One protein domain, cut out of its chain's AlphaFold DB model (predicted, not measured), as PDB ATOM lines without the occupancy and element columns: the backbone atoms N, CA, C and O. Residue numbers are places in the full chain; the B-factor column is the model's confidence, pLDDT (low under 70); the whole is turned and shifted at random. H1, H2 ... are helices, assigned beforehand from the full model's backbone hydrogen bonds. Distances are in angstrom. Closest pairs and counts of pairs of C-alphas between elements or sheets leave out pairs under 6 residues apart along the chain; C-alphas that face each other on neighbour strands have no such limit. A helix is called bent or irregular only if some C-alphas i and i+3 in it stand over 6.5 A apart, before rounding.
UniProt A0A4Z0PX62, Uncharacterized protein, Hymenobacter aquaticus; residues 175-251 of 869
ATOM      1  N   LEU A 175     -30.397  97.391 -43.845       59.56
ATOM      2  CA  LEU A 175     -31.170  96.197 -43.515       59.56
ATOM      3  C   LEU A 175     -32.185  96.419 -42.379       59.56
ATOM      4  O   LEU A 175     -33.322  95.977 -42.504       59.56
ATOM      5  N   ARG A 176     -31.851  97.133 -41.292       67.69
ATOM      6  CA  ARG A 176     -32.825  97.356 -40.204       67.69
ATOM      7  C   ARG A 176     -33.949  98.303 -40.634       67.69
ATOM      8  O   ARG A 176     -35.094  98.111 -40.231       67.69
ATOM      9  N   HIS A 177     -33.671  99.264 -41.517       70.94
ATOM     10  CA  HIS A 177     -34.723 100.074 -42.143       70.94
ATOM     11  C   HIS A 177     -35.588  99.246 -43.114       70.94
ATOM     12  O   HIS A 177     -36.816  99.295 -43.050       70.94
ATOM     13  N   LEU A 178     -34.949  98.423 -43.950       72.50
ATOM     14  CA  LEU A 178     -35.576  97.491 -44.892       72.50
ATOM     15  C   LEU A 178     -36.532  96.510 -44.189       72.50
ATOM     16  O   LEU A 178     -37.642  96.304 -44.676       72.50
ATOM     17  N   PHE A 179     -36.147  95.959 -43.034       73.94
ATOM     18  CA  PHE A 179     -36.996  95.065 -42.239       73.94
ATOM     19  C   PHE A 179     -38.102  95.799 -41.463       73.94
ATOM     20  O   PHE A 179     -39.209  95.286 -41.366       73.94
ATOM     21  N   THR A 180     -37.868  97.016 -40.963       74.38
ATOM     22  CA  THR A 180     -38.914  97.783 -40.248       74.38
ATOM     23  C   THR A 180     -39.946  98.444 -41.168       74.38
ATOM     24  O   THR A 180     -41.039  98.770 -40.711       74.38
ATOM     25  N   SER A 181     -39.623  98.648 -42.451       73.62
ATOM     26  CA  SER A 181     -40.447  99.436 -43.389       73.62
ATOM     27  C   SER A 181     -41.123  98.618 -44.495       73.62
ATOM     28  O   SER A 181     -41.750  99.195 -45.382       73.62
ATOM     29  N   ASN A 182     -41.024  97.286 -44.459       73.19
ATOM     30  CA  ASN A 182     -41.680  96.381 -45.408       73.19
ATOM     31  C   ASN A 182     -42.575  95.363 -44.688       73.19
ATOM     32  O   ASN A 182     -42.468  95.152 -43.484       73.19
ATOM     33  N   SER A 183     -43.487  94.721 -45.424       78.38
ATOM     34  CA  SER A 183     -44.399  93.735 -44.833       78.38
ATOM     35  C   SER A 183     -43.687  92.410 -44.507       78.38
ATOM     36  O   SER A 183     -42.783  92.012 -45.247       78.38
ATOM     37  N   PRO A 184     -44.125  91.650 -43.480       73.12
ATOM     38  CA  PRO A 184     -43.528  90.352 -43.144       73.12
ATOM     39  C   PRO A 184     -43.461  89.374 -44.327       73.12
ATOM     40  O   PRO A 184     -42.460  88.693 -44.514       73.12
ATOM     41  N   ALA A 185     -44.473  89.372 -45.202       70.88
ATOM     42  CA  ALA A 185     -44.499  88.548 -46.414       70.88
ATOM     43  C   ALA A 185     -43.560  89.039 -47.539       70.88
ATOM     44  O   ALA A 185     -43.338  88.322 -48.515       70.88
ATOM     45  N   TYR A 186     -43.027  90.260 -47.474       74.88
ATOM     46  CA  TYR A 186     -41.896  90.690 -48.305       74.88
ATOM     47  C   TYR A 186     -40.577  90.229 -47.674       74.88
ATOM     48  O   TYR A 186     -39.761  89.600 -48.347       74.88
ATOM     49  N   ILE A 187     -40.422  90.443 -46.362       73.81
ATOM     50  CA  ILE A 187     -39.235  90.049 -45.591       73.81
ATOM     51  C   ILE A 187     -38.978  88.543 -45.714       73.81
ATOM     52  O   ILE A 187     -37.885  88.164 -46.110       73.81
ATOM     53  N   ALA A 188     -39.989  87.692 -45.513       72.19
ATOM     54  CA  ALA A 188     -39.886  86.232 -45.633       72.19
ATOM     55  C   ALA A 188     -39.375  85.733 -47.004       72.19
ATOM     56  O   ALA A 188     -38.826  84.638 -47.094       72.19
ATOM     57  N   ARG A 189     -39.533  86.526 -48.077       76.56
ATOM     58  CA  ARG A 189     -39.025  86.201 -49.425       76.56
ATOM     59  C   ARG A 189     -37.632  86.769 -49.697       76.56
ATOM     60  O   ARG A 189     -36.871  86.159 -50.437       76.56
ATOM     61  N   LEU A 190     -37.295  87.914 -49.105       74.88
ATOM     62  CA  LEU A 190     -35.978  88.543 -49.239       74.88
ATOM     63  C   LEU A 190     -34.940  87.946 -48.270       74.88
ATOM     64  O   LEU A 190     -33.748  87.911 -48.565       74.88
ATOM     65  N   PHE A 191     -35.395  87.441 -47.126       81.69
ATOM     66  CA  PHE A 191     -34.564  86.929 -46.046       81.69
ATOM     67  C   PHE A 191     -33.623  85.776 -46.460       81.69
ATOM     68  O   PHE A 191     -32.429  85.888 -46.175       81.69
ATOM     69  N   PRO A 192     -34.060  84.728 -47.196       76.56
ATOM     70  CA  PRO A 192     -33.151  83.673 -47.655       76.56
ATOM     71  C   PRO A 192     -32.017  84.199 -48.548       76.56
ATOM     72  O   PRO A 192     -30.880  83.750 -48.413       76.56
ATOM     73  N   VAL A 193     -32.310  85.194 -49.396       75.50
ATOM     74  CA  VAL A 193     -31.342  85.827 -50.308       75.50
ATOM     75  C   VAL A 193     -30.307  86.643 -49.531       75.50
ATOM     76  O   VAL A 193     -29.118  86.569 -49.825       75.50
ATOM     77  N   LEU A 194     -30.733  87.384 -48.502       77.38
ATOM     78  CA  LEU A 194     -29.818  88.132 -47.631       77.38
ATOM     79  C   LEU A 194     -28.914  87.199 -46.809       77.38
ATOM     80  O   LEU A 194     -27.729  87.485 -46.656       77.38
ATOM     81  N   VAL A 195     -29.441  86.060 -46.345       80.25
ATOM     82  CA  VAL A 195     -28.639  85.013 -45.691       80.25
ATOM     83  C   VAL A 195     -27.591  84.429 -46.645       80.25
ATOM     84  O   VAL A 195     -26.437  84.282 -46.259       80.25
ATOM     85  N   GLU A 196     -27.964  84.127 -47.890       75.56
ATOM     86  CA  GLU A 196     -27.055  83.566 -48.907       75.56
ATOM     87  C   GLU A 196     -26.066  84.601 -49.487       75.56
ATOM     88  O   GLU A 196     -25.054  84.235 -50.094       75.56
ATOM     89  N   GLY A 197     -26.310  85.893 -49.247       71.94
ATOM     90  CA  GLY A 197     -25.364  86.978 -49.506       71.94
ATOM     91  C   GLY A 197     -24.158  86.983 -48.557       71.94
ATOM     92  O   GLY A 197     -23.057  87.348 -48.978       71.94
ATOM     93  N   ILE A 198     -24.315  86.532 -47.305       76.69
ATOM     94  CA  ILE A 198     -23.205  86.430 -46.344       76.69
ATOM     95  C   ILE A 198     -22.399  85.162 -46.642       76.69
ATOM     96  O   ILE A 198     -22.692  84.077 -46.148       76.69
ATOM     97  N   ARG A 199     -21.356  85.308 -47.468       70.25
ATOM     98  CA  ARG A 199     -20.470  84.201 -47.886       70.25
ATOM     99  C   ARG A 199     -19.300  83.933 -46.935       70.25
ATOM    100  O   ARG A 199     -18.724  82.852 -46.981       70.25
ATOM    101  N   ALA A 200     -18.940  84.909 -46.105       77.38
ATOM    102  CA  ALA A 200     -17.938  84.810 -45.048       77.38
ATOM    103  C   ALA A 200     -18.188  85.920 -44.015       77.38
ATOM    104  O   ALA A 200     -18.754  86.958 -44.358       77.38
ATOM    105  N   ILE A 201     -17.751  85.721 -42.770       86.12
ATOM    106  CA  ILE A 201     -17.762  86.757 -41.726       86.12
ATOM    107  C   ILE A 201     -16.317  86.999 -41.281       86.12
ATOM    108  O   ILE A 201     -15.769  86.302 -40.421       86.12
ATOM    109  N   THR A 202     -15.692  87.971 -41.941       84.62
ATOM    110  CA  THR A 202     -14.271  88.342 -41.815       84.62
ATOM    111  C   THR A 202     -14.049  89.738 -41.241       84.62
ATOM    112  O   THR A 202     -12.906  90.132 -41.019       84.62
ATOM    113  N   ASP A 203     -15.129  90.476 -41.004       83.50
ATOM    114  CA  ASP A 203     -15.153  91.888 -40.641       83.50
ATOM    115  C   ASP A 203     -16.438  92.226 -39.864       83.50
ATOM    116  O   ASP A 203     -17.401  91.451 -39.828       83.50
ATOM    117  N   ASP A 204     -16.440  93.397 -39.224       77.25
ATOM    118  CA  ASP A 204     -17.524  93.823 -38.338       77.25
ATOM    119  C   ASP A 204     -18.841  94.069 -39.084       77.25
ATOM    120  O   ASP A 204     -19.903  93.802 -38.523       77.25
ATOM    121  N   ASP A 205     -18.793  94.538 -40.335       76.12
ATOM    122  CA  ASP A 205     -19.991  94.840 -41.125       76.12
ATOM    123  C   ASP A 205     -20.714  93.543 -41.518       76.12
ATOM    124  O   ASP A 205     -21.938  93.453 -41.378       76.12
ATOM    125  N   ALA A 206     -19.983  92.506 -41.943       78.12
ATOM    126  CA  ALA A 206     -20.531  91.166 -42.154       78.12
ATOM    127  C   ALA A 206     -21.059  90.548 -40.844       78.12
ATOM    128  O   ALA A 206     -22.120  89.920 -40.834       78.12
ATOM    129  N   PHE A 207     -20.367  90.764 -39.718       86.12
ATOM    130  CA  PHE A 207     -20.788  90.243 -38.413       86.12
ATOM    131  C   PHE A 207     -22.069  90.918 -37.894       86.12
ATOM    132  O   PHE A 207     -22.976  90.220 -37.443       86.12
ATOM    133  N   GLN A 208     -22.209  92.246 -38.010       83.44
ATOM    134  CA  GLN A 208     -23.453  92.936 -37.637       83.44
ATOM    135  C   GLN A 208     -24.629  92.525 -38.535       83.44
ATOM    136  O   GLN A 208     -25.741  92.348 -38.038       83.44
ATOM    137  N   GLN A 209     -24.399  92.324 -39.838       83.00
ATOM    138  CA  GLN A 209     -25.435  91.820 -40.748       83.00
ATOM    139  C   GLN A 209     -25.880  90.401 -40.370       83.00
ATOM    140  O   GLN A 209     -27.079  90.134 -40.321       83.00
ATOM    141  N   ALA A 210     -24.945  89.514 -40.021       85.94
ATOM    142  CA  ALA A 210     -25.258  88.164 -39.554       85.94
ATOM    143  C   ALA A 210     -26.053  88.161 -38.235       85.94
ATOM    144  O   ALA A 210     -27.023  87.416 -38.108       85.94
ATOM    145  N   LEU A 211     -25.692  89.020 -37.274       87.50
ATOM    146  CA  LEU A 211     -26.434  89.177 -36.016       87.50
ATOM    147  C   LEU A 211     -27.862  89.699 -36.247       87.50
ATOM    148  O   LEU A 211     -28.803  89.149 -35.679       87.50
ATOM    149  N   LEU A 212     -28.040  90.701 -37.113       85.44
ATOM    150  CA  LEU A 212     -29.359  91.229 -37.478       85.44
ATOM    151  C   LEU A 212     -30.217  90.185 -38.214       85.44
ATOM    152  O   LEU A 212     -31.421  90.103 -37.987       85.44
ATOM    153  N   LEU A 213     -29.614  89.359 -39.073       86.94
ATOM    154  CA  LEU A 213     -30.332  88.260 -39.722       86.94
ATOM    155  C   LEU A 213     -30.707  87.149 -38.729       86.94
ATOM    156  O   LEU A 213     -31.767  86.558 -38.887       86.94
ATOM    157  N   ILE A 214     -29.915  86.893 -37.681       86.94
ATOM    158  CA  ILE A 214     -30.311  85.983 -36.589       86.94
ATOM    159  C   ILE A 214     -31.476  86.564 -35.771       86.94
ATOM    160  O   ILE A 214     -32.401  85.819 -35.454       86.94
ATOM    161  N   GLU A 215     -31.464  87.870 -35.475       84.81
ATOM    162  CA  GLU A 215     -32.575  88.582 -34.815       84.81
ATOM    163  C   GLU A 215     -33.878  88.407 -35.621       84.81
ATOM    164  O   GLU A 215     -34.857  87.860 -35.115       84.81
ATOM    165  N   VAL A 216     -33.855  88.734 -36.916       82.19
ATOM    166  CA  VAL A 216     -35.020  88.626 -37.817       82.19
ATOM    167  C   VAL A 216     -35.461  87.175 -38.061       82.19
ATOM    168  O   VAL A 216     -36.654  86.917 -38.210       82.19
ATOM    169  N   ASN A 217     -34.546  86.197 -38.045       85.88
ATOM    170  CA  ASN A 217     -34.894  84.774 -38.186       85.88
ATOM    171  C   ASN A 217     -35.841  84.285 -37.081       85.88
ATOM    172  O   ASN A 217     -36.655  83.397 -37.326       85.88
ATOM    173  N   ALA A 218     -35.721  84.846 -35.873       76.44
ATOM    174  CA  ALA A 218     -36.559  84.499 -34.727       76.44
ATOM    175  C   ALA A 218     -37.953  85.156 -34.778       76.44
ATOM    176  O   ALA A 218     -38.879  84.669 -34.131       76.44
ATOM    177  N   GLU A 219     -38.118  86.229 -35.558       77.50
ATOM    178  CA  GLU A 219     -39.394  86.934 -35.756       77.50
ATOM    179  C   GLU A 219     -40.197  86.402 -36.965       77.50
ATOM    180  O   GLU A 219     -41.380  86.714 -37.125       77.50
ATOM    181  N   LEU A 220     -39.582  85.576 -37.823       76.62
ATOM    182  CA  LEU A 220     -40.190  85.044 -39.045       76.62
ATOM    183  C   LEU A 220     -41.030  83.776 -38.812       76.62
ATOM    184  O   LEU A 220     -40.507  82.675 -38.628       76.62
ATOM    185  N   ALA A 221     -42.354  83.930 -38.931       61.62
ATOM    186  CA  ALA A 221     -43.330  82.836 -38.860       61.62
ATOM    187  C   ALA A 221     -43.314  81.889 -40.083       61.62
ATOM    188  O   ALA A 221     -43.675  80.722 -39.959       61.62
ATOM    189  N   GLU A 222     -42.889  82.377 -41.251       58.66
ATOM    190  CA  GLU A 222     -42.674  81.595 -42.476       58.66
ATOM    191  C   GLU A 222     -41.343  82.027 -43.116       58.66
ATOM    192  O   GLU A 222     -40.983  83.203 -43.065       58.66
ATOM    193  N   GLY A 223     -40.610  81.092 -43.731       59.97
ATOM    194  CA  GLY A 223     -39.353  81.385 -44.442       59.97
ATOM    195  C   GLY A 223     -38.091  81.521 -43.573       59.97
ATOM    196  O   GLY A 223     -37.024  81.816 -44.111       59.97
ATOM    197  N   SER A 224     -38.181  81.286 -42.261       70.06
ATOM    198  CA  SER A 224     -37.018  81.187 -41.368       70.06
ATOM    199  C   SER A 224     -36.143  79.967 -41.704       70.06
ATOM    200  O   SER A 224     -36.636  78.922 -42.137       70.06
ATOM    201  N   LYS A 225     -34.822  80.089 -41.510       69.31
ATOM    202  CA  LYS A 225     -33.869  78.978 -41.678       69.31
ATOM    203  C   LYS A 225     -33.525  78.351 -40.328       69.31
ATOM    204  O   LYS A 225     -33.111  79.039 -39.394       69.31
ATOM    205  N   THR A 226     -33.639  77.027 -40.250       72.94
ATOM    206  CA  THR A 226     -33.085  76.224 -39.153       72.94
ATOM    207  C   THR A 226     -31.567  76.391 -39.089       72.94
ATOM    208  O   THR A 226     -30.918  76.539 -40.123       72.94
ATOM    209  N   ASP A 227     -30.998  76.373 -37.882       75.94
ATOM    210  CA  ASP A 227     -29.544  76.393 -37.653       75.94
ATOM    211  C   ASP A 227     -28.772  77.556 -38.307       75.94
ATOM    212  O   ASP A 227     -27.567  77.465 -38.560       75.94
ATOM    213  N   LEU A 228     -29.434  78.697 -38.531       83.75
ATOM    214  CA  LEU A 228     -28.804  79.892 -39.100       83.75
ATOM    215  C   LEU A 228     -27.597  80.373 -38.276       83.75
ATOM    216  O   LEU A 228     -26.554  80.706 -38.835       83.75
ATOM    217  N   THR A 229     -27.707  80.345 -36.947       84.56
ATOM    218  CA  THR A 229     -26.623  80.716 -36.026       84.56
ATOM    219  C   THR A 229     -25.396  79.814 -36.181       84.56
ATOM    220  O   THR A 229     -24.270  80.307 -36.207       84.56
ATOM    221  N   ASN A 230     -25.606  78.504 -36.354       79.81
ATOM    222  CA  ASN A 230     -24.533  77.540 -36.617       79.81
ATOM    223  C   ASN A 230     -23.941  77.754 -38.023       79.81
ATOM    224  O   ASN A 230     -22.727  77.701 -38.208       79.81
ATOM    225  N   SER A 231     -24.790  78.072 -39.005       81.69
ATOM    226  CA  SER A 231     -24.383  78.365 -40.385       81.69
ATOM    227  C   SER A 231     -23.454  79.584 -40.455       81.69
ATOM    228  O   SER A 231     -22.369  79.503 -41.028       81.69
ATOM    229  N   PHE A 232     -23.822  80.693 -39.806       89.38
ATOM    230  CA  PHE A 232     -22.971  81.882 -39.721       89.38
ATOM    231  C   PHE A 232     -21.722  81.671 -38.847       89.38
ATOM    232  O   PHE A 232     -20.666  82.188 -39.201       89.38
ATOM    233  N   TYR A 233     -21.779  80.866 -37.776       86.25
ATOM    234  CA  TYR A 233     -20.578  80.484 -37.012       86.25
ATOM    235  C   TYR A 233     -19.533  79.779 -37.896       86.25
ATOM    236  O   TYR A 233     -18.346  80.104 -37.839       86.25
ATOM    237  N   LEU A 234     -19.956  78.835 -38.744       81.00
ATOM    238  CA  LEU A 234     -19.040  78.102 -39.624       81.00
ATOM    239  C   LEU A 234     -18.362  79.025 -40.648       81.00
ATOM    240  O   LEU A 234     -17.153  78.900 -40.862       81.00
ATOM    241  N   LEU A 235     -19.112  79.982 -41.206       82.50
ATOM    242  CA  LEU A 235     -18.624  81.009 -42.139       82.50
ATOM    243  C   LEU A 235     -17.782  82.115 -41.473       82.50
ATOM    244  O   LEU A 235     -17.202  82.947 -42.174       82.50
ATOM    245  N   ALA A 236     -17.711  82.153 -40.141       86.50
ATOM    246  CA  ALA A 236     -16.975  83.167 -39.399       86.50
ATOM    247  C   ALA A 236     -15.495  82.825 -39.207       86.50
ATOM    248  O   ALA A 236     -15.125  81.683 -38.924       86.50
ATOM    249  N   ALA A 237     -14.648  83.853 -39.299       84.88
ATOM    250  CA  ALA A 237     -13.245  83.774 -38.911       84.88
ATOM    251  C   ALA A 237     -13.098  83.567 -37.382       84.88
ATOM    252  O   ALA A 237     -14.012  83.921 -36.630       84.88
ATOM    253  N   PRO A 238     -11.956  83.044 -36.886       81.44
ATOM    254  CA  PRO A 238     -11.800  82.621 -35.486       81.44
ATOM    255  C   PRO A 238     -12.182  83.672 -34.429       81.44
ATOM    256  O   PRO A 238     -12.896  83.355 -33.479       81.44
ATOM    257  N   ALA A 239     -11.801  84.938 -34.623       81.62
ATOM    258  CA  ALA A 239     -12.189  86.025 -33.719       81.62
ATOM    259  C   ALA A 239     -13.719  86.206 -33.651       81.62
ATOM    260  O   ALA A 239     -14.288  86.334 -32.569       81.62
ATOM    261  N   TYR A 240     -14.416  86.139 -34.790       88.19
ATOM    262  CA  TYR A 240     -15.874  86.260 -34.837       88.19
ATOM    263  C   TYR A 240     -16.591  85.014 -34.292       88.19
ATOM    264  O   TYR A 240     -17.634  85.153 -33.655       88.19
ATOM    265  N   ARG A 241     -16.006  83.813 -34.413       85.88
ATOM    266  CA  ARG A 241     -16.483  82.599 -33.717       85.88
ATOM    267  C   ARG A 241     -16.459  82.754 -32.200       85.88
ATOM    268  O   ARG A 241     -17.463  82.482 -31.541       85.88
ATOM    269  N   PHE A 242     -15.364  83.282 -31.653       86.44
ATOM    270  CA  PHE A 242     -15.306  83.652 -30.239       86.44
ATOM    271  C   PHE A 242     -16.369  84.707 -29.888       86.44
ATOM    272  O   PHE A 242     -17.045  84.574 -28.872       86.44
ATOM    273  N   GLN A 243     -16.618  85.701 -30.749       86.38
ATOM    274  CA  GLN A 243     -17.670  86.706 -30.533       86.38
ATOM    275  C   GLN A 243     -19.110  86.138 -30.592       86.38
ATOM    276  O   GLN A 243     -19.984  86.668 -29.894       86.38
ATOM    277  N   PHE A 244     -19.369  85.065 -31.355       87.25
ATOM    278  CA  PHE A 244     -20.623  84.291 -31.304       87.25
ATOM    279  C   PHE A 244     -20.769  83.552 -29.965       87.25
ATOM    280  O   PHE A 244     -21.799  83.672 -29.294       87.25
ATOM    281  N   TRP A 245     -19.728  82.829 -29.544       87.88
ATOM    282  CA  TRP A 245     -19.711  82.111 -28.268       87.88
ATOM    283  C   TRP A 245     -19.853  83.051 -27.063       87.88
ATOM    284  O   TRP A 245     -20.652  82.798 -26.158       87.88
ATOM    285  N   LEU A 246     -19.127  84.171 -27.061       85.50
ATOM    286  CA  LEU A 246     -19.117  85.153 -25.977       85.50
ATOM    287  C   LEU A 246     -20.514  85.753 -25.749       85.50
ATOM    288  O   LEU A 246     -20.899  85.978 -24.606       85.50
ATOM    289  N   ARG A 247     -21.306  85.928 -26.817       84.44
ATOM    290  CA  ARG A 247     -22.716  86.371 -26.765       84.44
ATOM    291  C   ARG A 247     -23.709  85.282 -26.341       84.44
ATOM    292  O   ARG A 247     -24.891  85.575 -26.202       84.44
ATOM    293  N   GLY A 248     -23.264  84.039 -26.154       81.06
ATOM    294  CA  GLY A 248     -24.132  82.904 -25.824       81.06
ATOM    295  C   GLY A 248     -24.929  82.345 -27.008       81.06
ATOM    296  O   GLY A 248     -25.825  81.536 -26.793       81.06
ATOM    297  N   LEU A 249     -24.609  82.752 -28.243       83.38
ATOM    298  CA  LEU A 249     -25.327  82.334 -29.455       83.38
ATOM    299  C   LEU A 249     -25.004  80.887 -29.861       83.38
ATOM    300  O   LEU A 249     -25.835  80.216 -30.468       83.38
ATOM    301  N   VAL A 250     -23.818  80.399 -29.489       78.94
ATOM    302  CA  VAL A 250     -23.420  78.987 -29.576       78.94
ATOM    303  C   VAL A 250     -22.867  78.512 -28.225       78.94
ATOM    304  O   VAL A 250     -22.303  79.318 -27.469       78.94
ATOM    305  N   PRO A 251     -23.002  77.217 -27.880       76.19
ATOM    306  CA  PRO A 251     -22.458  76.694 -26.633       76.19
ATOM    307  C   PRO A 251     -20.933  76.506 -26.687       76.19
ATOM    308  O   PRO A 251     -20.283  76.748 -25.675       76.19
TER     309      PRO A 251
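AT A GLANCE: This is residues 175 to 251 of the 869 residues of an uncharacterized protein of Hymenobacter aquaticus (UniProt A0A4Z0PX62). A long helix, H3, runs through the middle of an elongated helical body, with H2 and H4 packed on parts of it. H1 lies near H2 and H3 toward one end of the long axis, while H5 packs on H4 toward the other end, and the chain folds back from each helix to the next. The printed part has 77 residues with five named helices, in the order H1, H2, H3, H4, H5, and no named strand; the class is all helix. The whole is compact, with a radius of gyration of the C-alphas of 12.2 A, and its C-alphas span 35 by 22 by 18 A.

IN THESE COORDINATES: H3, the longest helix, holds residues 204 to 219 and measures 23.1 A from C-alpha 204 at (-17.524, 93.823, -38.338) to C-alpha 219 at (-39.394, 86.934, -35.756). Before it comes H2, residues 184 to 197, 19.5 A long. H2 is irregular, but only just: C-alphas 189 and 192 are 6.6 A apart. H1, residues 175 to 180, begins with C-alpha 175 at (-31.170, 96.197, -43.515). After H3 come H4, residues 228 to 235, and H5, residues 238 to 246, which is 12.3 A long and ends with C-alpha 246 at (-19.117, 85.153, -25.977).

HOW THE PARTS SIT: H3 touches H4 with its residues 210 to 217 alone; the closest C-alphas, those of Ile 214 and Thr 229, are 6.5 A apart. These two helices form a hairpin, running opposite ways at a shallow tilt of 20 degrees. H2 and H3 also form a hairpin, running opposite ways at a tilt of 36 degrees, only just steep. They touch through residues 191 to 195 of H2 and 210 to 213 of H3, with the C-alphas of Val 195 and Leu 213 closest at 7.0 A. H4 and H5 touch as a third hairpin at a shallow tilt of 27 degrees, and their closest C-alphas, those of Tyr 233 and Arg 241, are 5.7 A apart. H1 is close to H2 but not clearly touching it, with the C-alphas of Phe 179 and Ile 187 closest at 6.4 A. H2 and H4 are only just apart, their closest C-alphas being 8.3 A from each other. In H1, H4 and H5 every O i to N i+4 pair is within hydrogen-bond range, against 7 of 10 in H2 and 11 of 12 in H3.

THE WHOLE: The two C-alphas farthest apart, those of Ser 183 and Pro 238, are 35.7 A from each other. The printed part has no cut. The links H1 to H2 and H4 to H5 are tight, those from H2 to H3 and from H3 to H4 are short, and no link is long. The mean pLDDT of the printed part is 78.7, with residues 175 to 176, 221 to 223 and 225 under 70.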